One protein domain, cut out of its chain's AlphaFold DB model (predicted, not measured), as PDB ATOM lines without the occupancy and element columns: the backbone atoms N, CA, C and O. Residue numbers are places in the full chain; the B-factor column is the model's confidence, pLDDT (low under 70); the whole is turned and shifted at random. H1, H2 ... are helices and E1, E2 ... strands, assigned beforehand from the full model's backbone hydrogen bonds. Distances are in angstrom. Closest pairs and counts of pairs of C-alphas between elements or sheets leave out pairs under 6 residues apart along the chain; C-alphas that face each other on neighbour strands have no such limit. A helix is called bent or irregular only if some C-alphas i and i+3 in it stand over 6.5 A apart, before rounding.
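Overview. This is residues 4 to 180 of the 222 residues of an uncharacterized protein of Chondrus crispus (UniProt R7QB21). Two small parallel sheets, E1 E3 E2 and E4 E5 E6, stand edge to edge with a gap between E1 and E4, and the helices H2, H1 and H6 follow one another along one side of them. H1 packs on H6 where the two halves meet, while H5 lies beyond E6 and a free loop, residues 142 to 155, sticks out past it. The printed part has 177 residues, with named elements in the order H1 E1 H2 E2 E3 H3 E4 H4 E5 H5 E6 H6. The class is mixed, helices and strands, with under half of the residues in named elements. The whole is compact, with a radius of gyration of the C-alphas of 16.6 A and spans of 49 by 35 by 30 A.

Along the chain. H1, residues 9 to 21, begins with C-alpha 9 at (196.799, 193.919, 135.819) and is 18.1 A long. E1, residues 31 to 33, comes before H2, residues 38 to 50, 19.9 A long. E2 is residues 58 to 60 and E3 residues 74 to 76, with C-alpha 74 at (185.228, 199.259, 128.990). H3, residues 83 to 89, is 11.0 A long, and E4 is residues 92 to 94. H4, residues 109 to 113, comes before E5, residues 117 to 120, 10.2 A long. H5, residues 125 to 140, is 23.1 A long. E6 is residues 161 to 163, and H6, residues 167 to 179, 18.2 A long, ends with C-alpha 179 at (181.800, 208.001, 146.467). H2, H3 and H5 are irregular: C-alphas 39 and 42 are 7.1 A apart, 85 and 88 7.1 A, and 126 and 129 7.6 A.

Arrangement. In the first sheet E3 is the inner strand, parallel to E1 at 18 degrees, with N 33 and O 75 2.8 A apart, within hydrogen-bond range. E3 is parallel to E2 at 16 degrees, with N 59 and O 74 2.9 A apart. E1, H2 and E2 form a split strand-helix-strand unit, two parallel strands with a helix between them in the chain and E3 between them in the sheet; its crossover is right-handed. H1 and H2 are on one face of this sheet, making two layers. H2 has a height over the sheet of 8.3 A and runs along the strands, at 6 degrees to E3 on the local plane. H1 touches H2 at a steep tilt of 44 degrees, with residues 10 to 14 alone; the closest C-alphas, of Leu 14 and Ala 48, are 6.1 A apart. H1 touches H6 at a steep tilt of 52 degrees, the same way, with the closest C-alphas, of Ala 16 and Val 171, 5.1 A apart. In the second sheet E5 is parallel to E4 at 16 degrees, with N 93 and O 117 2.8 A apart, and to E6 at 33 degrees, with N 162 and O 118 2.8 A apart. E4, H4, E5 and E5, H5, E6 are strand-helix-strand units with right-handed crossovers. H6 is over E5 at a height over the sheet of 9.3 A, along the strands. H3 touches H4, the closest C-alphas, of Tyr 87 and Ala 111, being 5.8 A apart; H3 only grazes the first sheet and H4 the second. H5 touches no helix; its closest C-alpha to E6 is that of Val 131, 7.4 A from that of Cys 161. Every O i to N i+4 pair is within hydrogen-bond range in H1, H4 and H6; the counts are 7 of 9 in H2, 10 of 12 in H5 and 0 of 3 in H3, where 3 of 4 O i to N i+3 pairs are within range.

Size, cuts and confidence. The two C-alphas farthest apart, of Glu 63 and Leu 144, are 50.6 A apart. The printed part has no cut. The links E2 to E3, E4 to H4 and H5 to E6 are long. The mean pLDDT of the printed part is 72.8, and 54 residues are under 70, among them residues 125 to 162.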
ATOM      1  N   THR A   4     195.265 201.183 133.193       57.97
ATOM      2  CA  THR A   4     196.218 200.112 133.556       57.97
ATOM      3  C   THR A   4     197.186 199.795 132.418       57.97
ATOM      4  O   THR A   4     196.774 199.648 131.268       57.97
ATOM      5  N   GLU A   5     198.466 199.630 132.761       53.81
ATOM      6  CA  GLU A   5     199.564 199.316 131.841       53.81
ATOM      7  C   GLU A   5     200.250 197.979 132.218       53.81
ATOM      8  O   GLU A   5     201.437 197.943 132.504       53.81
ATOM      9  N   GLY A   6     199.548 196.839 132.284       55.16
ATOM     10  CA  GLY A   6     200.173 195.601 132.806       55.16
ATOM     11  C   GLY A   6     199.599 194.297 132.262       55.16
ATOM     12  O   GLY A   6     198.435 194.228 131.890       55.16
ATOM     13  N   ARG A   7     200.421 193.240 132.125       57.47
ATOM     14  CA  ARG A   7     200.024 191.954 131.491       57.47
ATOM     15  C   ARG A   7     199.099 191.082 132.334       57.47
ATOM     16  O   ARG A   7     198.325 190.342 131.723       57.47
ATOM     17  N   ALA A   8     199.170 191.192 133.660       60.16
ATOM     18  CA  ALA A   8     198.232 190.567 134.595       60.16
ATOM     19  C   ALA A   8     197.198 191.572 135.137       60.16
ATOM     20  O   ALA A   8     196.064 191.195 135.421       60.16
ATOM     21  N   ASP A   9     197.576 192.846 135.199       75.88
ATOM     22  CA  ASP A   9     196.799 193.919 135.819       75.88
ATOM     23  C   ASP A   9     195.476 194.196 135.092       75.88
ATOM     24  O   ASP A   9     194.480 194.508 135.734       75.88
ATOM     25  N   GLU A  10     195.417 193.967 133.774       84.31
ATOM     26  CA  GLU A  10     194.175 194.048 132.989       84.31
ATOM     27  C   GLU A  10     193.056 193.169 133.562       84.31
ATOM     28  O   GLU A  10     191.901 193.580 133.588       84.31
ATOM     29  N   VAL A  11     193.377 191.950 134.010       84.44
ATOM     30  CA  VAL A  11     192.368 191.011 134.525       84.44
ATOM     31  C   VAL A  11     191.851 191.476 135.882       84.44
ATOM     32  O   VAL A  11     190.643 191.442 136.107       84.44
ATOM     33  N   VAL A  12     192.750 191.939 136.755       84.44
ATOM     34  CA  VAL A  12     192.391 192.509 138.062       84.44
ATOM     35  C   VAL A  12     191.517 193.745 137.865       84.44
ATOM     36  O   VAL A  12     190.434 193.823 138.438       84.44
ATOM     37  N   ALA A  13     191.925 194.662 136.982       87.38
ATOM     38  CA  ALA A  13     191.176 195.874 136.673       87.38
ATOM     39  C   ALA A  13     189.777 195.567 136.117       87.38
ATOM     40  O   ALA A  13     188.803 196.167 136.560       87.38
ATOM     41  N   LEU A  14     189.654 194.612 135.187       90.88
ATOM     42  CA  LEU A  14     188.364 194.212 134.614       90.88
ATOM     43  C   LEU A  14     187.426 193.617 135.665       90.88
ATOM     44  O   LEU A  14     186.266 194.018 135.753       90.88
ATOM     45  N   LYS A  15     187.917 192.682 136.482       88.88
ATOM     46  CA  LYS A  15     187.107 192.063 137.533       88.88
ATOM     47  C   LYS A  15     186.694 193.059 138.609       88.88
ATOM     48  O   LYS A  15     185.521 193.114 138.972       88.88
ATOM     49  N   ALA A  16     187.634 193.879 139.078       87.25
ATOM     50  CA  ALA A  16     187.325 194.926 140.037       87.25
ATOM     51  C   ALA A  16     186.301 195.908 139.451       87.25
ATOM     52  O   ALA A  16     185.342 196.294 140.114       87.25
ATOM     53  N   HIS A  17     186.432 196.253 138.170       90.62
ATOM     54  CA  HIS A  17     185.471 197.116 137.499       90.62
ATOM     55  C   HIS A  17     184.060 196.518 137.424       90.62
ATOM     56  O   HIS A  17     183.088 197.240 137.655       90.62
ATOM     57  N   ALA A  18     183.933 195.210 137.184       91.19
ATOM     58  CA  ALA A  18     182.642 194.527 137.245       91.19
ATOM     59  C   ALA A  18     182.010 194.651 138.647       91.19
ATOM     60  O   ALA A  18     180.832 194.997 138.766       91.19
ATOM     61  N   GLY A  19     182.808 194.478 139.709       88.00
ATOM     62  CA  GLY A  19     182.370 194.692 141.095       88.00
ATOM     63  C   GLY A  19     181.945 196.136 141.385       88.00
ATOM     64  O   GLY A  19     180.900 196.367 141.995       88.00
ATOM     65  N   ILE A  20     182.702 197.120 140.889       86.81
ATOM     66  CA  ILE A  20     182.396 198.552 141.031       86.81
ATOM     67  C   ILE A  20     181.056 198.896 140.375       86.81
ATOM     68  O   ILE A  20     180.225 199.554 140.999       86.81
ATOM     69  N   ARG A  21     180.800 198.418 139.150       89.19
ATOM     70  CA  ARG A  21     179.526 198.658 138.446       89.19
ATOM     71  C   ARG A  21     178.328 197.978 139.111       89.19
ATOM     72  O   ARG A  21     177.189 198.373 138.863       89.19
ATOM     73  N   GLY A  22     178.565 196.984 139.967       87.25
ATOM     74  CA  GLY A  22     177.543 196.385 140.822       87.25
ATOM     75  C   GLY A  22     177.066 197.300 141.957       87.25
ATOM     76  O   GLY A  22     175.977 197.076 142.490       87.25
ATOM     77  N   ARG A  23     177.836 198.337 142.317       84.56
ATOM     78  CA  ARG A  23     177.509 199.256 143.417       84.56
ATOM     79  C   ARG A  23     176.503 200.327 143.001       84.56
ATOM     80  O   ARG A  23     176.467 200.795 141.859       84.56
ATOM     81  N   GLU A  24     175.686 200.741 143.964       83.56
ATOM     82  CA  GLU A  24     174.741 201.842 143.791       83.56
ATOM     83  C   GLU A  24     175.482 203.140 143.430       83.56
ATOM     84  O   GLU A  24     176.536 203.444 143.982       83.56
ATOM     85  N   GLY A  25     174.965 203.884 142.448       83.56
ATOM     86  CA  GLY A  25     175.582 205.124 141.960       83.56
ATOM     87  C   GLY A  25     176.778 204.951 141.013       83.56
ATOM     88  O   GLY A  25     177.188 205.932 140.402       83.56
ATOM     89  N   LEU A  26     177.304 203.732 140.821       85.56
ATOM     90  CA  LEU A  26     178.513 203.474 140.015       85.56
ATOM     91  C   LEU A  26     178.273 202.601 138.769       85.56
ATOM     92  O   LEU A  26     179.222 202.231 138.080       85.56
ATOM     93  N   ARG A  27     177.012 202.310 138.418       88.12
ATOM     94  CA  ARG A  27     176.649 201.486 137.240       88.12
ATOM     95  C   ARG A  27     177.190 202.023 135.907       88.12
ATOM     96  O   ARG A  27     177.496 201.232 135.016       88.12
ATOM     97  N   ASN A  28     177.333 203.344 135.804       86.00
ATOM     98  CA  ASN A  28     177.816 204.047 134.610       86.00
ATOM     99  C   ASN A  28     179.317 204.372 134.685       86.00
ATOM    100  O   ASN A  28     179.809 205.197 133.918       86.00
ATOM    101  N   ALA A  29     180.052 203.791 135.639       87.81
ATOM    102  CA  ALA A  29     181.497 203.949 135.672       87.81
ATOM    103  C   ALA A  29     182.115 203.338 134.404       87.81
ATOM    104  O   ALA A  29     181.765 202.224 134.023       87.81
ATOM    105  N   LEU A  30     183.074 204.053 133.811       91.69
ATOM    106  CA  LEU A  30     183.887 203.594 132.686       91.69
ATOM    107  C   LEU A  30     185.261 203.120 133.183       91.69
ATOM    108  O   LEU A  30     185.883 203.777 134.029       91.69
ATOM    109  N   LEU A  31     185.752 202.005 132.643       91.69
ATOM    110  CA  LEU A  31     187.152 201.588 132.724       91.69
ATOM    111  C   LEU A  31     187.865 201.895 131.405       91.69
ATOM    112  O   LEU A  31     187.394 201.490 130.346       91.69
ATOM    113  N   ILE A  32     189.028 202.545 131.473       91.19
ATOM    114  CA  ILE A  32     189.879 202.784 130.307       91.19
ATOM    115  C   ILE A  32     191.110 201.889 130.420       91.19
ATOM    116  O   ILE A  32     191.892 201.998 131.350       91.19
ATOM    117  N   VAL A  33     191.322 200.987 129.473       90.25
ATOM    118  CA  VAL A  33     192.515 200.134 129.452       90.25
ATOM    119  C   VAL A  33     193.432 200.622 128.344       90.25
ATOM    120  O   VAL A  33     193.098 200.475 127.171       90.25
ATOM    121  N   ALA A  34     194.584 201.180 128.711       87.75
ATOM    122  CA  ALA A  34     195.586 201.683 127.777       87.75
ATOM    123  C   ALA A  34     196.803 200.737 127.780       87.75
ATOM    124  O   ALA A  34     197.730 200.912 128.571       87.75
ATOM    125  N   PRO A  35     196.800 199.669 126.961       85.44
ATOM    126  CA  PRO A  35     197.884 198.701 126.982       85.44
ATOM    127  C   PRO A  35     199.191 199.309 126.467       85.44
ATOM    128  O   PRO A  35     199.234 199.881 125.383       85.44
ATOM    129  N   SER A  36     200.302 199.012 127.144       78.44
ATOM    130  CA  SER A  36     201.655 199.371 126.681       78.44
ATOM    131  C   SER A  36     202.049 198.763 125.324       78.44
ATOM    132  O   SER A  36     203.024 199.183 124.706       78.44
ATOM    133  N   GLN A  37     201.309 197.756 124.844       84.75
ATOM    134  CA  GLN A  37     201.432 197.218 123.488       84.75
ATOM    135  C   GLN A  37     200.044 197.193 122.828       84.75
ATOM    136  O   GLN A  37     199.224 196.353 123.218       84.75
ATOM    137  N   PRO A  38     199.793 198.020 121.796       86.12
ATOM    138  CA  PRO A  38     198.512 198.075 121.078       86.12
ATOM    139  C   PRO A  38     197.987 196.709 120.609       86.12
ATOM    140  O   PRO A  38     196.803 196.401 120.706       86.12
ATOM    141  N   THR A  39     198.879 195.797 120.208       88.69
ATOM    142  CA  THR A  39     198.527 194.432 119.763       88.69
ATOM    143  C   THR A  39     197.787 193.593 120.817       88.69
ATOM    144  O   THR A  39     197.233 192.535 120.500       88.69
ATOM    145  N   ARG A  40     197.751 194.039 122.078       87.75
ATOM    146  CA  ARG A  40     197.057 193.367 123.181       87.75
ATOM    147  C   ARG A  40     195.568 193.689 123.262       87.75
ATOM    148  O   ARG A  40     194.869 192.956 123.962       87.75
ATOM    149  N   GLY A  41     195.054 194.686 122.547       90.50
ATOM    150  CA  GLY A  41     193.658 195.103 122.692       90.50
ATOM    151  C   GLY A  41     192.638 193.996 122.416       90.50
ATOM    152  O   GLY A  41     191.753 193.735 123.233       90.50
ATOM    153  N   ALA A  42     192.857 193.187 121.373       90.56
ATOM    154  CA  ALA A  42     192.019 192.016 121.094       90.56
ATOM    155  C   ALA A  42     192.006 190.986 122.245       90.56
ATOM    156  O   ALA A  42     191.022 190.269 122.439       90.56
ATOM    157  N   ARG A  43     193.103 190.879 123.006       90.94
ATOM    158  CA  ARG A  43     193.189 190.014 124.188       90.94
ATOM    159  C   ARG A  43     192.435 190.619 125.368       90.94
ATOM    160  O   ARG A  43     191.719 189.871 126.028       90.94
ATOM    161  N   ILE A  44     192.569 191.925 125.599       90.94
ATOM    162  CA  ILE A  44     191.832 192.653 126.641       90.94
ATOM    163  C   ILE A  44     190.333 192.512 126.415       90.94
ATOM    164  O   ILE A  44     189.627 192.105 127.329       90.94
ATOM    165  N   ARG A  45     189.850 192.726 125.185       92.19
ATOM    166  CA  ARG A  45     188.429 192.548 124.863       92.19
ATOM    167  C   ARG A  45     187.927 191.147 125.212       92.19
ATOM    168  O   ARG A  45     186.879 190.998 125.826       92.19
ATOM    169  N   ARG A  46     188.698 190.104 124.877       91.44
ATOM    170  CA  ARG A  46     188.354 188.722 125.261       91.44
ATOM    171  C   ARG A  46     188.350 188.518 126.775       91.44
ATOM    172  O   ARG A  46     187.547 187.731 127.263       91.44
ATOM    173  N   ALA A  47     189.258 189.163 127.505       91.12
ATOM    174  CA  ALA A  47     189.271 189.115 128.962       91.12
ATOM    175  C   ALA A  47     188.053 189.837 129.555       91.12
ATOM    176  O   ALA A  47     187.451 189.309 130.481       91.12
ATOM    177  N   ALA A  48     187.635 190.964 128.973       92.50
ATOM    178  CA  ALA A  48     186.438 191.690 129.383       92.50
ATOM    179  C   ALA A  48     185.177 190.834 129.200       92.50
ATOM    180  O   ALA A  48     184.395 190.688 130.129       92.50
ATOM    181  N   THR A  49     185.033 190.143 128.065       90.62
ATOM    182  CA  THR A  49     183.915 189.202 127.872       90.62
ATOM    183  C   THR A  49     183.907 188.067 128.904       90.62
ATOM    184  O   THR A  49     182.844 187.608 129.298       90.62
ATOM    185  N   LYS A  50     185.079 187.607 129.365       89.81
ATOM    186  CA  LYS A  50     185.178 186.601 130.441       89.81
ATOM    187  C   LYS A  50     184.873 187.161 131.832       89.81
ATOM    188  O   LYS A  50     184.648 186.373 132.741       89.81
ATOM    189  N   ALA A  51     184.924 188.478 131.995       87.94
ATOM    190  CA  ALA A  51     184.533 189.196 133.203       87.94
ATOM    191  C   ALA A  51     183.080 189.710 133.106       87.94
ATOM    192  O   ALA A  51     182.741 190.706 133.735       87.94
ATOM    193  N   ASP A  52     182.252 189.048 132.288       90.81
ATOM    194  CA  ASP A  52     180.819 189.304 132.098       90.81
ATOM    195  C   ASP A  52     180.440 190.670 131.494       90.81
ATOM    196  O   ASP A  52     179.278 191.070 131.546       90.81
ATOM    197  N   PHE A  53     181.375 191.367 130.838       93.31
ATOM    198  CA  PHE A  53     181.031 192.542 130.029       93.31
ATOM    199  C   PHE A  53     180.435 192.129 128.677       93.31
ATOM    200  O   PHE A  53     181.019 191.321 127.939       93.31
ATOM    201  N   GLY A  54     179.293 192.722 128.318       92.38
ATOM    202  CA  GLY A  54     178.672 192.532 127.012       92.38
ATOM    203  C   GLY A  54     179.573 193.027 125.881       92.38
ATOM    204  O   GLY A  54     180.322 193.988 126.037       92.38
ATOM    205  N   ARG A  55     179.499 192.394 124.703       89.12
ATOM    206  CA  ARG A  55     180.343 192.772 123.551       89.12
ATOM    207  C   ARG A  55     180.178 194.245 123.155       89.12
ATOM    208  O   ARG A  55     181.169 194.882 122.834       89.12
ATOM    209  N   GLU A  56     178.954 194.757 123.217       90.00
ATOM    210  CA  GLU A  56     178.621 196.155 122.900       90.00
ATOM    211  C   GLU A  56     179.045 197.141 124.005       90.00
ATOM    212  O   GLU A  56     179.123 198.342 123.768       90.00
ATOM    213  N   GLU A  57     179.342 196.649 125.214       93.44
ATOM    214  CA  GLU A  57     179.855 197.464 126.322       93.44
ATOM    215  C   GLU A  57     181.388 197.609 126.276       93.44
ATOM    216  O   GLU A  57     181.955 198.354 127.078       93.44
ATOM    217  N   VAL A  58     182.072 196.895 125.370       94.62
ATOM    218  CA  VAL A  58     183.534 196.909 125.238       94.62
ATOM    219  C   VAL A  58     183.932 197.489 123.886       94.62
ATOM    220  O   VAL A  58     183.821 196.828 122.853       94.62
ATOM    221  N   LEU A  59     184.455 198.711 123.900       93.62
ATOM    222  CA  LEU A  59     184.914 199.421 122.708       93.62
ATOM    223  C   LEU A  59     186.440 199.341 122.579       93.62
ATOM    224  O   LEU A  59     187.146 199.371 123.586       93.62
ATOM    225  N   CYS A  60     186.957 199.254 121.352       92.00
ATOM    226  CA  CYS A  60     188.397 199.219 121.066       92.00
ATOM    227  C   CYS A  60     188.773 200.310 120.059       92.00
ATOM    228  O   CYS A  60     188.186 200.380 118.976       92.00
ATOM    229  N   ALA A  61     189.779 201.120 120.385       89.12
ATOM    230  CA  ALA A  61     190.266 202.194 119.524       89.12
ATOM    231  C   ALA A  61     190.771 201.664 118.171       89.12
ATOM    232  O   ALA A  61     190.447 202.222 117.123       89.12
ATOM    233  N   ALA A  62     191.487 200.536 118.171       88.81
ATOM    234  CA  ALA A  62     191.992 199.892 116.958       88.81
ATOM    235  C   ALA A  62     190.883 199.372 116.022       88.81
ATOM    236  O   ALA A  62     191.151 199.087 114.856       88.81
ATOM    237  N   GLU A  63     189.643 199.255 116.507       88.88
ATOM    238  CA  GLU A  63     188.472 198.871 115.708       88.88
ATOM    239  C   GLU A  63     187.651 200.085 115.233       88.88
ATOM    240  O   GLU A  63     186.553 199.919 114.705       88.88
ATOM    241  N   GLY A  64     188.187 201.302 115.381       85.00
ATOM    242  CA  GLY A  64     187.565 202.542 114.913       85.00
ATOM    243  C   GLY A  64     186.725 203.273 115.961       85.00
ATOM    244  O   GLY A  64     186.057 204.248 115.625       85.00
ATOM    245  N   ALA A  65     186.751 202.844 117.228       83.88
ATOM    246  CA  ALA A  65     186.110 203.582 118.314       83.88
ATOM    247  C   ALA A  65     186.992 204.765 118.749       83.88
ATOM    248  O   ALA A  65     187.822 204.641 119.650       83.88
ATOM    249  N   GLU A  66     186.817 205.919 118.105       76.06
ATOM    250  CA  GLU A  66     187.597 207.129 118.411       76.06
ATOM    251  C   GLU A  66     187.411 207.606 119.857       76.06
ATOM    252  O   GLU A  66     188.361 208.088 120.463       76.06
ATOM    253  N   ASN A  67     186.210 207.437 120.424       77.94
ATOM    254  CA  ASN A  67     185.875 207.840 121.789       77.94
ATOM    255  C   ASN A  67     184.948 206.817 122.471       77.94
ATOM    256  O   ASN A  67     184.179 206.136 121.780       77.94
ATOM    257  N   PRO A  68     184.973 206.714 123.813       82.44
ATOM    258  CA  PRO A  68     183.977 205.952 124.558       82.44
ATOM    259  C   PRO A  68     182.574 206.561 124.405       82.44
ATOM    260  O   PRO A  68     182.414 207.778 124.339       82.44
ATOM    261  N   THR A  69     181.547 205.711 124.379       82.94
ATOM    262  CA  THR A  69     180.133 206.120 124.405       82.94
ATOM    263  C   THR A  69     179.554 205.971 125.813       82.94
ATOM    264  O   THR A  69     180.115 205.263 126.644       82.94
ATOM    265  N   GLU A  70     178.392 206.571 126.086       80.88
ATOM    266  CA  GLU A  70     177.702 206.421 127.385       80.88
ATOM    267  C   GLU A  70     177.318 204.967 127.712       80.88
ATOM    268  O   GLU A  70     177.142 204.612 128.875       80.88
ATOM    269  N   SER A  71     177.186 204.116 126.690       84.81
ATOM    270  CA  SER A  71     176.896 202.688 126.840       84.81
ATOM    271  C   SER A  71     178.144 201.830 127.062       84.81
ATOM    272  O   SER A  71     178.016 200.635 127.325       84.81
ATOM    273  N   ALA A  72     179.344 202.399 126.919       91.38
ATOM    274  CA  ALA A  72     180.588 201.671 127.105       91.38
ATOM    275  C   ALA A  72     180.883 201.492 128.599       91.38
ATOM    276  O   ALA A  72     180.913 202.450 129.367       91.38
ATOM    277  N   ALA A  73     181.158 200.255 128.998       93.19
ATOM    278  CA  ALA A  73     181.687 199.931 130.317       93.19
ATOM    279  C   ALA A  73     183.216 199.840 130.295       93.19
ATOM    280  O   ALA A  73     183.887 200.189 131.261       93.19
ATOM    281  N   VAL A  74     183.784 199.388 129.174       94.06
ATOM    282  CA  VAL A  74     185.228 199.259 128.990       94.06
ATOM    283  C   VAL A  74     185.622 199.902 127.669       94.06
ATOM    284  O   VAL A  74     185.115 199.537 126.611       94.06
ATOM    285  N   TYR A  75     186.572 200.828 127.721       93.19
ATOM    286  CA  TYR A  75     187.218 201.395 126.547       93.19
ATOM    287  C   TYR A  75     188.672 200.939 126.496       93.19
ATOM    288  O   TYR A  75     189.464 201.226 127.390       93.19
ATOM    289  N   VAL A  76     189.025 200.197 125.456       92.50
ATOM    290  CA  VAL A  76     190.387 199.738 125.210       92.50
ATOM    291  C   VAL A  76     191.064 200.743 124.287       92.50
ATOM    292  O   VAL A  76     190.802 200.767 123.087       92.50
ATOM    293  N   ALA A  77     191.945 201.564 124.850       90.69
ATOM    294  CA  ALA A  77     192.759 202.535 124.131       90.69
ATOM    295  C   ALA A  77     193.982 201.853 123.489       90.69
ATOM    296  O   ALA A  77     195.127 202.192 123.761       90.69
ATOM    297  N   ASP A  78     193.750 200.845 122.645       89.56
ATOM    298  CA  ASP A  78     194.773 200.115 121.879       89.56
ATOM    299  C   ASP A  78     195.170 200.819 120.569       89.56
ATOM    300  O   ASP A  78     195.618 200.188 119.611       89.56
ATOM    301  N   GLY A  79     194.987 202.137 120.525       84.81
ATOM    302  CA  GLY A  79     195.355 203.001 119.413       84.81
ATOM    303  C   GLY A  79     196.711 203.686 119.625       84.81
ATOM    304  O   GLY A  79     197.474 203.319 120.516       84.81
ATOM    305  N   PRO A  80     197.032 204.705 118.811       78.44
ATOM    306  CA  PRO A  80     198.253 205.501 118.970       78.44
ATOM    307  C   PRO A  80     198.222 206.429 120.196       78.44
ATOM    308  O   PRO A  80     199.258 206.964 120.580       78.44
ATOM    309  N   VAL A  81     197.046 206.643 120.790       74.12
ATOM    310  CA  VAL A  81     196.865 207.468 121.987       74.12
ATOM    311  C   VAL A  81     197.261 206.656 123.219       74.12
ATOM    312  O   VAL A  81     196.740 205.565 123.437       74.12
ATOM    313  N   GLY A  82     198.197 207.184 124.010       73.12
ATOM    314  CA  GLY A  82     198.690 206.539 125.227       73.12
ATOM    315  C   GLY A  82     197.812 206.784 126.458       73.12
ATOM    316  O   GLY A  82     196.886 207.592 126.439       73.12
ATOM    317  N   ALA A  83     198.157 206.109 127.558       78.25
ATOM    318  CA  ALA A  83     197.535 206.255 128.877       78.25
ATOM    319  C   ALA A  83     197.460 207.712 129.368       78.25
ATOM    320  O   ALA A  83     196.458 208.126 129.950       78.25
ATOM    321  N   GLU A  84     198.507 208.492 129.090       76.75
ATOM    322  CA  GLU A  84     198.677 209.866 129.569       76.75
ATOM    323  C   GLU A  84     197.546 210.805 129.144       76.75
ATOM    324  O   GLU A  84     197.144 211.675 129.912       76.75
ATOM    325  N   SER A  85     196.963 210.584 127.963       81.69
ATOM    326  CA  SER A  85     195.854 211.394 127.447       81.69
ATOM    327  C   SER A  85     194.540 211.202 128.209       81.69
ATOM    328  O   SER A  85     193.591 211.948 127.981       81.69
ATOM    329  N   PHE A  86     194.463 210.211 129.102       82.06
ATOM    330  CA  PHE A  86     193.250 209.894 129.856       82.06
ATOM    331  C   PHE A  86     193.309 210.321 131.325       82.06
ATOM    332  O   PHE A  86     192.264 210.327 131.978       82.06
ATOM    333  N   TYR A  87     194.483 210.688 131.854       71.94
ATOM    334  CA  TYR A  87     194.636 211.017 133.276       71.94
ATOM    335  C   TYR A  87     193.830 212.249 133.700       71.94
ATOM    336  O   TYR A  87     193.200 212.215 134.751       71.94
ATOM    337  N   GLU A  88     193.732 213.275 132.853       76.31
ATOM    338  CA  GLU A  88     192.928 214.479 133.129       76.31
ATOM    339  C   GLU A  88     191.438 214.175 133.379       76.31
ATOM    340  O   GLU A  88     190.753 214.895 134.103       76.31
ATOM    341  N   TYR A  89     190.933 213.075 132.819       78.44
ATOM    342  CA  TYR A  89     189.539 212.657 132.967       78.44
ATOM    343  C   TYR A  89     189.347 211.601 134.065       78.44
ATOM    344  O   TYR A  89     188.213 211.215 134.364       78.44
ATOM    345  N   ALA A  90     190.437 211.096 134.654       77.19
ATOM    346  CA  ALA A  90     190.441 209.951 135.551       77.19
ATOM    347  C   ALA A  90     190.506 210.366 137.027       77.19
ATOM    348  O   ALA A  90     191.560 210.767 137.507       77.19
ATOM    349  N   PRO A  91     189.424 210.182 137.811       75.62
ATOM    350  CA  PRO A  91     189.496 210.395 139.258       75.62
ATOM    351  C   PRO A  91     190.358 209.347 139.978       75.62
ATOM    352  O   PRO A  91     190.815 209.594 141.091       75.62
ATOM    353  N   VAL A  92     190.557 208.169 139.371       80.50
ATOM    354  CA  VAL A  92     191.355 207.069 139.925       80.50
ATOM    355  C   VAL A  92     192.226 206.469 138.813       80.50
ATOM    356  O   VAL A  92     191.850 206.483 137.642       80.50
ATOM    357  N   VAL A  93     193.403 205.952 139.148       81.12
ATOM    358  CA  VAL A  93     194.326 205.286 138.216       81.12
ATOM    359  C   VAL A  93     194.853 204.007 138.857       81.12
ATOM    360  O   VAL A  93     195.178 204.011 140.038       81.12
ATOM    361  N   LEU A  94     194.942 202.921 138.081       81.81
ATOM    362  CA  LEU A  94     195.534 201.656 138.522       81.81
ATOM    363  C   LEU A  94     196.922 201.498 137.901       81.81
ATOM    364  O   LEU A  94     197.053 201.136 136.737       81.81
ATOM    365  N   VAL A  95     197.978 201.732 138.669       78.25
ATOM    366  CA  VAL A  95     199.346 201.668 138.145       78.25
ATOM    367  C   VAL A  95     199.615 200.293 137.540       78.25
ATOM    368  O   VAL A  95     199.386 199.262 138.171       78.25
ATOM    369  N   GLY A  96     200.085 200.286 136.296       79.81
ATOM    370  CA  GLY A  96     200.452 199.063 135.599       79.81
ATOM    371  C   GLY A  96     201.696 198.386 136.168       79.81
ATOM    372  O   GLY A  96     202.445 198.959 136.957       79.81
ATOM    373  N   ASP A  97     201.880 197.139 135.749       79.69
ATOM    374  CA  ASP A  97     202.950 196.231 136.158       79.69
ATOM    375  C   ASP A  97     203.127 196.099 137.678       79.69
ATOM    376  O   ASP A  97     204.226 195.815 138.143       79.69
ATOM    377  N   SER A  98     202.054 196.299 138.452       78.94
ATOM    378  CA  SER A  98     202.115 196.349 139.918       78.94
ATOM    379  C   SER A  98     201.333 195.241 140.625       78.94
ATOM    380  O   SER A  98     201.638 194.895 141.766       78.94
ATOM    381  N   PHE A  99     200.363 194.618 139.949       78.38
ATOM    382  CA  PHE A  99     199.548 193.533 140.514       78.38
ATOM    383  C   PHE A  99     200.083 192.140 140.164       78.38
ATOM    384  O   PHE A  99     199.878 191.174 140.902       78.38
ATOM    385  N   ALA A 100     200.793 192.016 139.042       79.81
ATOM    386  CA  ALA A 100     201.456 190.780 138.651       79.81
ATOM    387  C   ALA A 100     202.610 190.435 139.604       79.81
ATOM    388  O   ALA A 100     203.474 191.268 139.862       79.81
ATOM    389  N   ARG A 101     202.703 189.174 140.049       77.81
ATOM    390  CA  ARG A 101     203.860 188.717 140.832       77.81
ATOM    391  C   ARG A 101     205.169 188.925 140.069       77.81
ATOM    392  O   ARG A 101     205.330 188.383 138.978       77.81
ATOM    393  N   GLY A 102     206.107 189.641 140.692       73.06
ATOM    394  CA  GLY A 102     207.386 190.008 140.079       73.06
ATOM    395  C   GLY A 102     207.291 191.153 139.065       73.06
ATOM    396  O   GLY A 102     208.228 191.332 138.288       73.06
ATOM    397  N   GLY A 103     206.171 191.881 139.048       73.12
ATOM    398  CA  GLY A 103     206.054 193.164 138.366       73.12
ATOM    399  C   GLY A 103     207.012 194.198 138.958       73.12
ATOM    400  O   GLY A 103     207.446 194.085 140.107       73.12
ATOM    401  N   LYS A 104     207.401 195.171 138.143       73.69
ATOM    402  CA  LYS A 104     208.348 196.223 138.526       73.69
ATOM    403  C   LYS A 104     207.654 197.526 138.913       73.69
ATOM    404  O   LYS A 104     208.284 198.404 139.501       73.69
ATOM    405  N   GLY A 105     206.360 197.628 138.624       71.00
ATOM    406  CA  GLY A 105     205.578 198.851 138.658       71.00
ATOM    407  C   GLY A 105     205.793 199.715 137.414       71.00
ATOM    408  O   GLY A 105     206.765 199.563 136.674       71.00
ATOM    409  N   SER A 106     204.878 200.657 137.215       73.88
ATOM    410  CA  SER A 106     204.998 201.771 136.273       73.88
ATOM    411  C   SER A 106     205.132 203.088 137.038       73.88
ATOM    412  O   SER A 106     204.763 203.197 138.209       73.88
ATOM    413  N   SER A 107     205.625 204.123 136.355       70.69
ATOM    414  CA  SER A 107     205.658 205.470 136.924       70.69
ATOM    415  C   SER A 107     204.240 205.960 137.211       70.69
ATOM    416  O   SER A 107     203.404 206.017 136.312       70.69
ATOM    417  N   PHE A 108     203.980 206.350 138.457       70.94
ATOM    418  CA  PHE A 108     202.715 206.971 138.858       70.94
ATOM    419  C   PHE A 108     202.750 208.504 138.780       70.94
ATOM    420  O   PHE A 108     201.715 209.147 138.941       70.94
ATOM    421  N   THR A 109     203.919 209.099 138.511       63.00
ATOM    422  CA  THR A 109     204.112 210.557 138.462       63.00
ATOM    423  C   THR A 109     203.139 211.266 137.512       63.00
ATOM    424  O   THR A 109     202.591 212.289 137.919       63.00
ATOM    425  N   PRO A 110     202.852 210.752 136.295       66.12
ATOM    426  CA  PRO A 110     201.871 211.386 135.419       66.12
ATOM    427  C   PRO A 110     200.467 211.423 136.037       66.12
ATOM    428  O   PRO A 110     199.822 212.461 136.014       66.12
ATOM    429  N   ALA A 111     200.010 210.334 136.660       64.94
ATOM    430  CA  ALA A 111     198.701 210.293 137.313       64.94
ATOM    431  C   ALA A 111     198.631 211.243 138.523       64.94
ATOM    432  O   ALA A 111     197.649 211.962 138.699       64.94
ATOM    433  N   ALA A 112     199.700 211.304 139.320       62.03
ATOM    434  CA  ALA A 112     199.795 212.235 140.442       62.03
ATOM    435  C   ALA A 112     199.748 213.705 139.984       62.03
ATOM    436  O   ALA A 112     199.097 214.527 140.625       62.03
ATOM    437  N   HIS A 113     200.369 214.032 138.843       61.75
ATOM    438  CA  HIS A 113     200.318 215.376 138.258       61.75
ATOM    439  C   HIS A 113     198.883 215.836 137.952       61.75
ATOM    440  O   HIS A 113     198.558 217.005 138.143       61.75
ATOM    441  N   TYR A 114     198.011 214.914 137.534       61.59
ATOM    442  CA  TYR A 114     196.598 215.187 137.251       61.59
ATOM    443  C   TYR A 114     195.679 215.055 138.472       61.59
ATOM    444  O   TYR A 114     194.459 215.039 138.317       61.59
ATOM    445  N   ALA A 115     196.238 214.992 139.687       68.94
ATOM    446  CA  ALA A 115     195.463 214.866 140.920       68.94
ATOM    447  C   ALA A 115     194.533 213.629 140.925       68.94
ATOM    448  O   ALA A 115     193.392 213.677 141.414       68.94
ATOM    449  N   CYS A 116     195.014 212.537 140.316       66.50
ATOM    450  CA  CYS A 116     194.352 211.243 140.332       66.50
ATOM    451  C   CYS A 116     194.642 210.517 141.647       66.50
ATOM    452  O   CYS A 116     195.793 210.407 142.072       66.50
ATOM    453  N   CYS A 117     193.623 209.852 142.188       74.31
ATOM    454  CA  CYS A 117     193.841 208.848 143.217       74.31
ATOM    455  C   CYS A 117     194.566 207.640 142.603       74.31
ATOM    456  O   CYS A 117     194.053 206.997 141.684       74.31
ATOM    457  N   VAL A 118     195.769 207.333 143.080       74.69
ATOM    458  CA  VAL A 118     196.608 206.277 142.505       74.69
ATOM    459  C   VAL A 118     196.452 205.005 143.327       74.69
ATOM    460  O   VAL A 118     196.690 205.002 144.528       74.69
ATOM    461  N   ILE A 119     196.091 203.903 142.679       78.44
ATOM    462  CA  ILE A 119     196.050 202.569 143.280       78.44
ATOM    463  C   ILE A 119     197.093 201.701 142.582       78.44
ATOM    464  O   ILE A 119     197.173 201.690 141.356       78.44
ATOM    465  N   HIS A 120     197.889 200.958 143.336       80.69
ATOM    466  CA  HIS A 120     198.889 200.041 142.799       80.69
ATOM    467  C   HIS A 120     198.825 198.693 143.518       80.69
ATOM    468  O   HIS A 120     198.348 198.598 144.645       80.69
ATOM    469  N   GLY A 121     199.311 197.643 142.868       76.38
ATOM    470  CA  GLY A 121     199.530 196.353 143.501       76.38
ATOM    471  C   GLY A 121     200.841 196.304 144.297       76.38
ATOM    472  O   GLY A 121     201.605 197.274 144.304       76.38
ATOM    473  N   PRO A 122     201.141 195.175 144.957       76.88
ATOM    474  CA  PRO A 122     202.274 195.061 145.880       76.88
ATOM    475  C   PRO A 122     203.650 194.951 145.193       76.88
ATOM    476  O   PRO A 122     204.673 194.934 145.876       76.88
ATOM    477  N   TRP A 123     203.710 194.870 143.858       78.94
ATOM    478  CA  TRP A 123     204.944 194.657 143.091       78.94
ATOM    479  C   TRP A 123     205.397 195.938 142.375       78.94
ATOM    480  O   TRP A 123     205.172 196.115 141.187       78.94
ATOM    481  N   TYR A 124     206.027 196.858 143.102       72.25
ATOM    482  CA  TYR A 124     206.444 198.178 142.595       72.25
ATOM    483  C   TYR A 124     207.917 198.471 142.894       72.25
ATOM    484  O   TYR A 124     208.289 199.608 143.189       72.25
ATOM    485  N   ASP A 125     208.756 197.432 142.872       67.62
ATOM    486  CA  ASP A 125     210.136 197.480 143.367       67.62
ATOM    487  C   ASP A 125     210.962 198.628 142.766       67.62
ATOM    488  O   ASP A 125     211.652 199.328 143.513       67.62
ATOM    489  N   ASP A 126     210.812 198.907 141.465       66.75
ATOM    490  CA  ASP A 126     211.548 199.984 140.787       66.75
ATOM    491  C   ASP A 126     211.102 201.382 141.268       66.75
ATOM    492  O   ASP A 126     211.878 202.337 141.214       66.75
ATOM    493  N   PHE A 127     209.890 201.507 141.817       61.91
ATOM    494  CA  PHE A 127     209.265 202.767 142.235       61.91
ATOM    495  C   PHE A 127     209.076 202.903 143.757       61.91
ATOM    496  O   PHE A 127     208.585 203.934 144.224       61.91
ATOM    497  N   ARG A 128     209.537 201.929 144.565       63.56
ATOM    498  CA  ARG A 128     209.485 201.976 146.047       63.56
ATOM    499  C   ARG A 128     210.076 203.253 146.631       63.56
ATOM    500  O   ARG A 128     209.578 203.758 147.634       63.56
ATOM    501  N   HIS A 129     211.132 203.774 146.010       57.91
ATOM    502  CA  HIS A 129     211.802 204.992 146.450       57.91
ATOM    503  C   HIS A 129     210.918 206.241 146.279       57.91
ATOM    504  O   HIS A 129     210.967 207.124 147.130       57.91
ATOM    505  N   LEU A 130     210.068 206.295 145.246       57.06
ATOM    506  CA  LEU A 130     209.125 207.400 145.036       57.06
ATOM    507  C   LEU A 130     207.934 207.318 145.992       57.06
ATOM    508  O   LEU A 130     207.531 208.339 146.537       57.06
ATOM    509  N   VAL A 131     207.409 206.115 146.249       54.50
ATOM    510  CA  VAL A 131     206.353 205.912 147.260       54.50
ATOM    511  C   VAL A 131     206.872 206.305 148.644       54.50
ATOM    512  O   VAL A 131     206.237 207.079 149.354       54.50
ATOM    513  N   THR A 132     208.082 205.856 148.990       51.56
ATOM    514  CA  THR A 132     208.764 206.240 150.235       51.56
ATOM    515  C   THR A 132     208.971 207.755 150.323       51.56
ATOM    516  O   THR A 132     208.728 208.340 151.373       51.56
ATOM    517  N   ALA A 133     209.383 208.415 149.236       53.66
ATOM    518  CA  ALA A 133     209.569 209.865 149.208       53.66
ATOM    519  C   ALA A 133     208.247 210.634 149.383       53.66
ATOM    520  O   ALA A 133     208.208 211.583 150.160       53.66
ATOM    521  N   ALA A 134     207.167 210.203 148.724       51.22
ATOM    522  CA  ALA A 134     205.844 210.812 148.860       51.22
ATOM    523  C   ALA A 134     205.296 210.663 150.289       51.22
ATOM    524  O   ALA A 134     204.856 211.643 150.885       51.22
ATOM    525  N   VAL A 135     205.401 209.467 150.881       46.28
ATOM    526  CA  VAL A 135     205.028 209.228 152.285       46.28
ATOM    527  C   VAL A 135     205.874 210.090 153.224       46.28
ATOM    528  O   VAL A 135     205.330 210.748 154.106       46.28
ATOM    529  N   ASN A 136     207.190 210.155 153.016       39.94
ATOM    530  CA  ASN A 136     208.078 210.969 153.843       39.94
ATOM    531  C   ASN A 136     207.777 212.467 153.735       39.94
ATOM    532  O   ASN A 136     207.854 213.162 154.744       39.94
ATOM    533  N   GLU A 137     207.410 212.975 152.558       44.38
ATOM    534  CA  GLU A 137     207.043 214.383 152.386       44.38
ATOM    535  C   GLU A 137     205.683 214.698 153.021       44.38
ATOM    536  O   GLU A 137     205.557 215.712 153.705       44.38
ATOM    537  N   ILE A 138     204.700 213.795 152.916       41.56
ATOM    538  CA  ILE A 138     203.422 213.892 153.643       41.56
ATOM    539  C   ILE A 138     203.667 213.946 155.162       41.56
ATOM    540  O   ILE A 138     203.071 214.771 155.857       41.56
ATOM    541  N   MET A 139     204.585 213.121 155.675       38.31
ATOM    542  CA  MET A 139     204.965 213.099 157.093       38.31
ATOM    543  C   MET A 139     205.746 214.361 157.505       38.31
ATOM    544  O   MET A 139     205.510 214.912 158.579       38.31
ATOM    545  N   ARG A 140     206.644 214.862 156.645       36.50
ATOM    546  CA  ARG A 140     207.465 216.061 156.889       36.50
ATOM    547  C   ARG A 140     206.646 217.351 156.873       36.50
ATOM    548  O   ARG A 140     206.959 218.276 157.620       36.50
ATOM    549  N   GLN A 141     205.610 217.422 156.036       39.41
ATOM    550  CA  GLN A 141     204.758 218.604 155.894       39.41
ATOM    551  C   GLN A 141     203.685 218.741 156.981       39.41
ATOM    552  O   GLN A 141     202.994 219.757 156.977       39.41
ATOM    553  N   GLY A 142     203.558 217.773 157.904       37.19
ATOM    554  CA  GLY A 142     202.739 217.851 159.122       37.19
ATOM    555  C   GLY A 142     201.451 218.652 158.942       37.19
ATOM    556  O   GLY A 142     201.401 219.800 159.376       37.19
ATOM    557  N   PHE A 143     200.449 218.082 158.258       38.75
ATOM    558  CA  PHE A 143     199.263 218.799 157.769       38.75
ATOM    559  C   PHE A 143     198.493 219.547 158.881       38.75
ATOM    560  O   PHE A 143     197.537 219.063 159.485       38.75
ATOM    561  N   LEU A 144     198.926 220.789 159.096       30.27
ATOM    562  CA  LEU A 144     198.238 221.926 159.679       30.27
ATOM    563  C   LEU A 144     197.590 222.706 158.521       30.27
ATOM    564  O   LEU A 144     198.274 223.157 157.615       30.27
ATOM    565  N   ARG A 145     196.260 222.835 158.584       30.16
ATOM    566  CA  ARG A 145     195.324 223.764 157.901       30.16
ATOM    567  C   ARG A 145     195.699 224.374 156.522       30.16
ATOM    568  O   ARG A 145     196.649 225.144 156.413       30.16
ATOM    569  N   PRO A 146     194.816 224.249 155.510       30.34
ATOM    570  CA  PRO A 146     194.987 224.901 154.215       30.34
ATOM    571  C   PRO A 146     194.543 226.371 154.255       30.34
ATOM    572  O   PRO A 146     193.345 226.656 154.305       30.34
ATOM    573  N   ARG A 147     195.485 227.323 154.181       28.67
ATOM    574  CA  ARG A 147     195.153 228.653 153.629       28.67
ATOM    575  C   ARG A 147     196.272 229.490 153.016       28.67
ATOM    576  O   ARG A 147     195.947 230.517 152.429       28.67
ATOM    577  N   GLU A 148     197.536 229.092 153.059       34.25
ATOM    578  CA  GLU A 148     198.603 229.949 152.525       34.25
ATOM    579  C   GLU A 148     199.719 229.129 151.882       34.25
ATOM    580  O   GLU A 148     200.744 228.892 152.506       34.25
ATOM    581  N   MET A 149     199.555 228.717 150.623       33.00
ATOM    582  CA  MET A 149     200.708 228.338 149.802       33.00
ATOM    583  C   MET A 149     200.565 228.935 148.400       33.00
ATOM    584  O   MET A 149     199.656 228.617 147.641       33.00
ATOM    585  N   ARG A 150     201.450 229.892 148.102       29.09
ATOM    586  CA  ARG A 150     201.823 230.319 146.751       29.09
ATOM    587  C   ARG A 150     203.246 229.829 146.535       29.09
ATOM    588  O   ARG A 150     204.119 230.189 147.318       29.09
ATOM    589  N   GLY A 151     203.451 229.072 145.467       31.91
ATOM    590  CA  GLY A 151     204.756 228.557 145.068       31.91
ATOM    591  C   GLY A 151     204.619 227.161 144.480       31.91
ATOM    592  O   GLY A 151     204.985 226.191 145.129       31.91
ATOM    593  N   ALA A 152     204.077 227.070 143.261       36.62
ATOM    594  CA  ALA A 152     204.406 225.973 142.352       36.62
ATOM    595  C   ALA A 152     205.938 225.977 142.280       36.62
ATOM    596  O   ALA A 152     206.488 227.022 141.956       36.62
ATOM    597  N   GLU A 153     206.672 225.008 142.824       37.56
ATOM    598  CA  GLU A 153     206.901 223.678 142.244       37.56
ATOM    599  C   GLU A 153     207.032 222.580 143.340       37.56
ATOM    600  O   GLU A 153     207.248 221.414 143.026       37.56
ATOM    601  N   ASP A 154     206.808 222.929 144.618       36.25
ATOM    602  CA  ASP A 154     206.940 222.038 145.795       36.25
ATOM    603  C   ASP A 154     205.605 221.404 146.270       36.25
ATOM    604  O   ASP A 154     205.558 220.675 147.262       36.25
ATOM    605  N   GLU A 155     204.491 221.648 145.569       37.03
ATOM    606  CA  GLU A 155     203.138 221.216 145.983       37.03
ATOM    607  C   GLU A 155     202.644 219.890 145.366       37.03
ATOM    608  O   GLU A 155     201.488 219.513 145.563       37.03
ATOM    609  N   MET A 156     203.483 219.151 144.634       35.88
ATOM    610  CA  MET A 156     203.015 218.068 143.750       35.88
ATOM    611  C   MET A 156     202.624 216.740 144.445       35.88
ATOM    612  O   MET A 156     202.216 215.805 143.765       35.88
ATOM    613  N   TRP A 157     202.708 216.620 145.776       42.66
ATOM    614  CA  TRP A 157     202.678 215.303 146.452       42.66
ATOM    615  C   TRP A 157     201.550 215.083 147.470       42.66
ATOM    616  O   TRP A 157     201.703 214.321 148.419       42.66
ATOM    617  N   LYS A 158     200.387 215.714 147.283       37.47
ATOM    618  CA  LYS A 158     199.250 215.610 148.225       37.47
ATOM    619  C   LYS A 158     198.255 214.468 147.932       37.47
ATOM    620  O   LYS A 158     197.209 214.408 148.574       37.47
ATOM    621  N   GLU A 159     198.535 213.572 146.986       46.78
ATOM    622  CA  GLU A 159     197.566 212.565 146.515       46.78
ATOM    623  C   GLU A 159     197.827 211.168 147.128       46.78
ATOM    624  O   GLU A 159     198.973 210.708 147.136       46.78
ATOM    625  N   PRO A 160     196.795 210.460 147.637       55.00
ATOM    626  CA  PRO A 160     196.958 209.135 148.228       55.00
ATOM    627  C   PRO A 160     197.332 208.109 147.150       55.00
ATOM    628  O   PRO A 160     196.498 207.729 146.326       55.00
ATOM    629  N   CYS A 161     198.579 207.636 147.180       58.97
ATOM    630  CA  CYS A 161     198.948 206.354 146.583       58.97
ATOM    631  C   CYS A 161     198.500 205.237 147.533       58.97
ATOM    632  O   CYS A 161     198.845 205.256 148.714       58.97
ATOM    633  N   MET A 162     197.704 204.294 147.038       66.50
ATOM    634  CA  MET A 162     197.101 203.232 147.840       66.50
ATOM    635  C   MET A 162     197.516 201.866 147.306       66.50
ATOM    636  O   MET A 162     197.370 201.583 146.117       66.50
ATOM    637  N   GLU A 163     198.001 201.007 148.196       73.31
ATOM    638  CA  GLU A 163     198.321 199.621 147.866       73.31
ATOM    639  C   GLU A 163     197.053 198.755 147.939       73.31
ATOM    640  O   GLU A 163     196.284 198.835 148.901       73.31
ATOM    641  N   ALA A 164     196.842 197.923 146.923       64.62
ATOM    642  CA  ALA A 164     195.782 196.927 146.854       64.62
ATOM    643  C   ALA A 164     196.398 195.535 146.685       64.62
ATOM    644  O   ALA A 164     197.179 195.303 145.761       64.62
ATOM    645  N   LEU A 165     196.052 194.599 147.566       69.69
ATOM    646  CA  LEU A 165     196.658 193.264 147.566       69.69
ATOM    647  C   LEU A 165     195.970 192.313 146.586       69.69
ATOM    648  O   LEU A 165     196.599 191.386 146.072       69.69
ATOM    649  N   ASP A 166     194.690 192.554 146.319       72.38
ATOM    650  CA  ASP A 166     193.854 191.738 145.452       72.38
ATOM    651  C   ASP A 166     192.744 192.557 144.763       72.38
ATOM    652  O   ASP A 166     192.700 193.786 144.822       72.38
ATOM    653  N   GLU A 167     191.866 191.860 144.039       77.25
ATOM    654  CA  GLU A 167     190.754 192.468 143.306       77.25
ATOM    655  C   GLU A 167     189.682 193.087 144.215       77.25
ATOM    656  O   GLU A 167     189.066 194.074 143.816       77.25
ATOM    657  N   GLU A 168     189.471 192.560 145.423       77.00
ATOM    658  CA  GLU A 168     188.464 193.057 146.367       77.00
ATOM    659  C   GLU A 168     188.926 194.373 147.007       77.00
ATOM    660  O   GLU A 168     188.162 195.342 147.055       77.00
ATOM    661  N   ASP A 169     190.211 194.460 147.358       72.38
ATOM    662  CA  ASP A 169     190.857 195.704 147.781       72.38
ATOM    663  C   ASP A 169     190.700 196.812 146.730       72.38
ATOM    664  O   ASP A 169     190.361 197.948 147.072       72.38
ATOM    665  N   VAL A 170     190.906 196.495 145.444       74.75
ATOM    666  CA  VAL A 170     190.718 197.472 144.359       74.75
ATOM    667  C   VAL A 170     189.269 197.958 144.311       74.75
ATOM    668  O   VAL A 170     189.041 199.160 144.174       74.75
ATOM    669  N   VAL A 171     188.282 197.063 144.434       76.94
ATOM    670  CA  VAL A 171     186.860 197.446 144.420       76.94
ATOM    671  C   VAL A 171     186.557 198.432 145.544       76.94
ATOM    672  O   VAL A 171     185.938 199.466 145.284       76.94
ATOM    673  N   GLU A 172     186.987 198.139 146.771       77.25
ATOM    674  CA  GLU A 172     186.716 199.002 147.925       77.25
ATOM    675  C   GLU A 172     187.400 200.359 147.802       77.25
ATOM    676  O   GLU A 172     186.763 201.396 147.990       77.25
ATOM    677  N   LEU A 173     188.680 200.367 147.431       72.75
ATOM    678  CA  LEU A 173     189.462 201.591 147.298       72.75
ATOM    679  C   LEU A 173     188.929 202.495 146.183       72.75
ATOM    680  O   LEU A 173     188.790 203.702 146.384       72.75
ATOM    681  N   VAL A 174     188.573 201.927 145.026       74.75
ATOM    682  CA  VAL A 174     187.975 202.700 143.931       74.75
ATOM    683  C   VAL A 174     186.585 203.191 144.316       74.75
ATOM    684  O   VAL A 174     186.265 204.348 144.059       74.75
ATOM    685  N   ALA A 175     185.746 202.348 144.924       76.81
ATOM    686  CA  ALA A 175     184.418 202.769 145.352       76.81
ATOM    687  C   ALA A 175     184.513 203.924 146.351       76.81
ATOM    688  O   ALA A 175     183.882 204.952 146.128       76.81
ATOM    689  N   ALA A 176     185.368 203.805 147.370       74.06
ATOM    690  CA  ALA A 176     185.636 204.874 148.321       74.06
ATOM    691  C   ALA A 176     186.131 206.147 147.615       74.06
ATOM    692  O   ALA A 176     185.603 207.223 147.878       74.06
ATOM    693  N   ALA A 177     187.072 206.037 146.671       71.50
ATOM    694  CA  ALA A 177     187.576 207.181 145.909       71.50
ATOM    695  C   ALA A 177     186.506 207.863 145.041       71.50
ATOM    696  O   ALA A 177     186.545 209.077 144.858       71.50
ATOM    697  N   LEU A 178     185.533 207.106 144.525       72.19
ATOM    698  CA  LEU A 178     184.458 207.629 143.678       72.19
ATOM    699  C   LEU A 178     183.249 208.151 144.467       72.19
ATOM    700  O   LEU A 178     182.551 209.038 143.979       72.19
ATOM    701  N   THR A 179     182.968 207.611 145.657       71.69
ATOM    702  CA  THR A 179     181.800 208.001 146.467       71.69
ATOM    703  C   THR A 179     182.122 209.033 147.537       71.69
ATOM    704  O   THR A 179     181.221 209.736 147.998       71.69
ATOM    705  N   ASN A 180     183.378 209.117 147.978       62.34
ATOM    706  CA  ASN A 180     183.748 209.979 149.088       62.34
ATOM    707  C   ASN A 180     184.058 211.397 148.592       62.34
ATOM    708  O   ASN A 180     184.980 211.613 147.809       62.34
TER     709      ASN A 180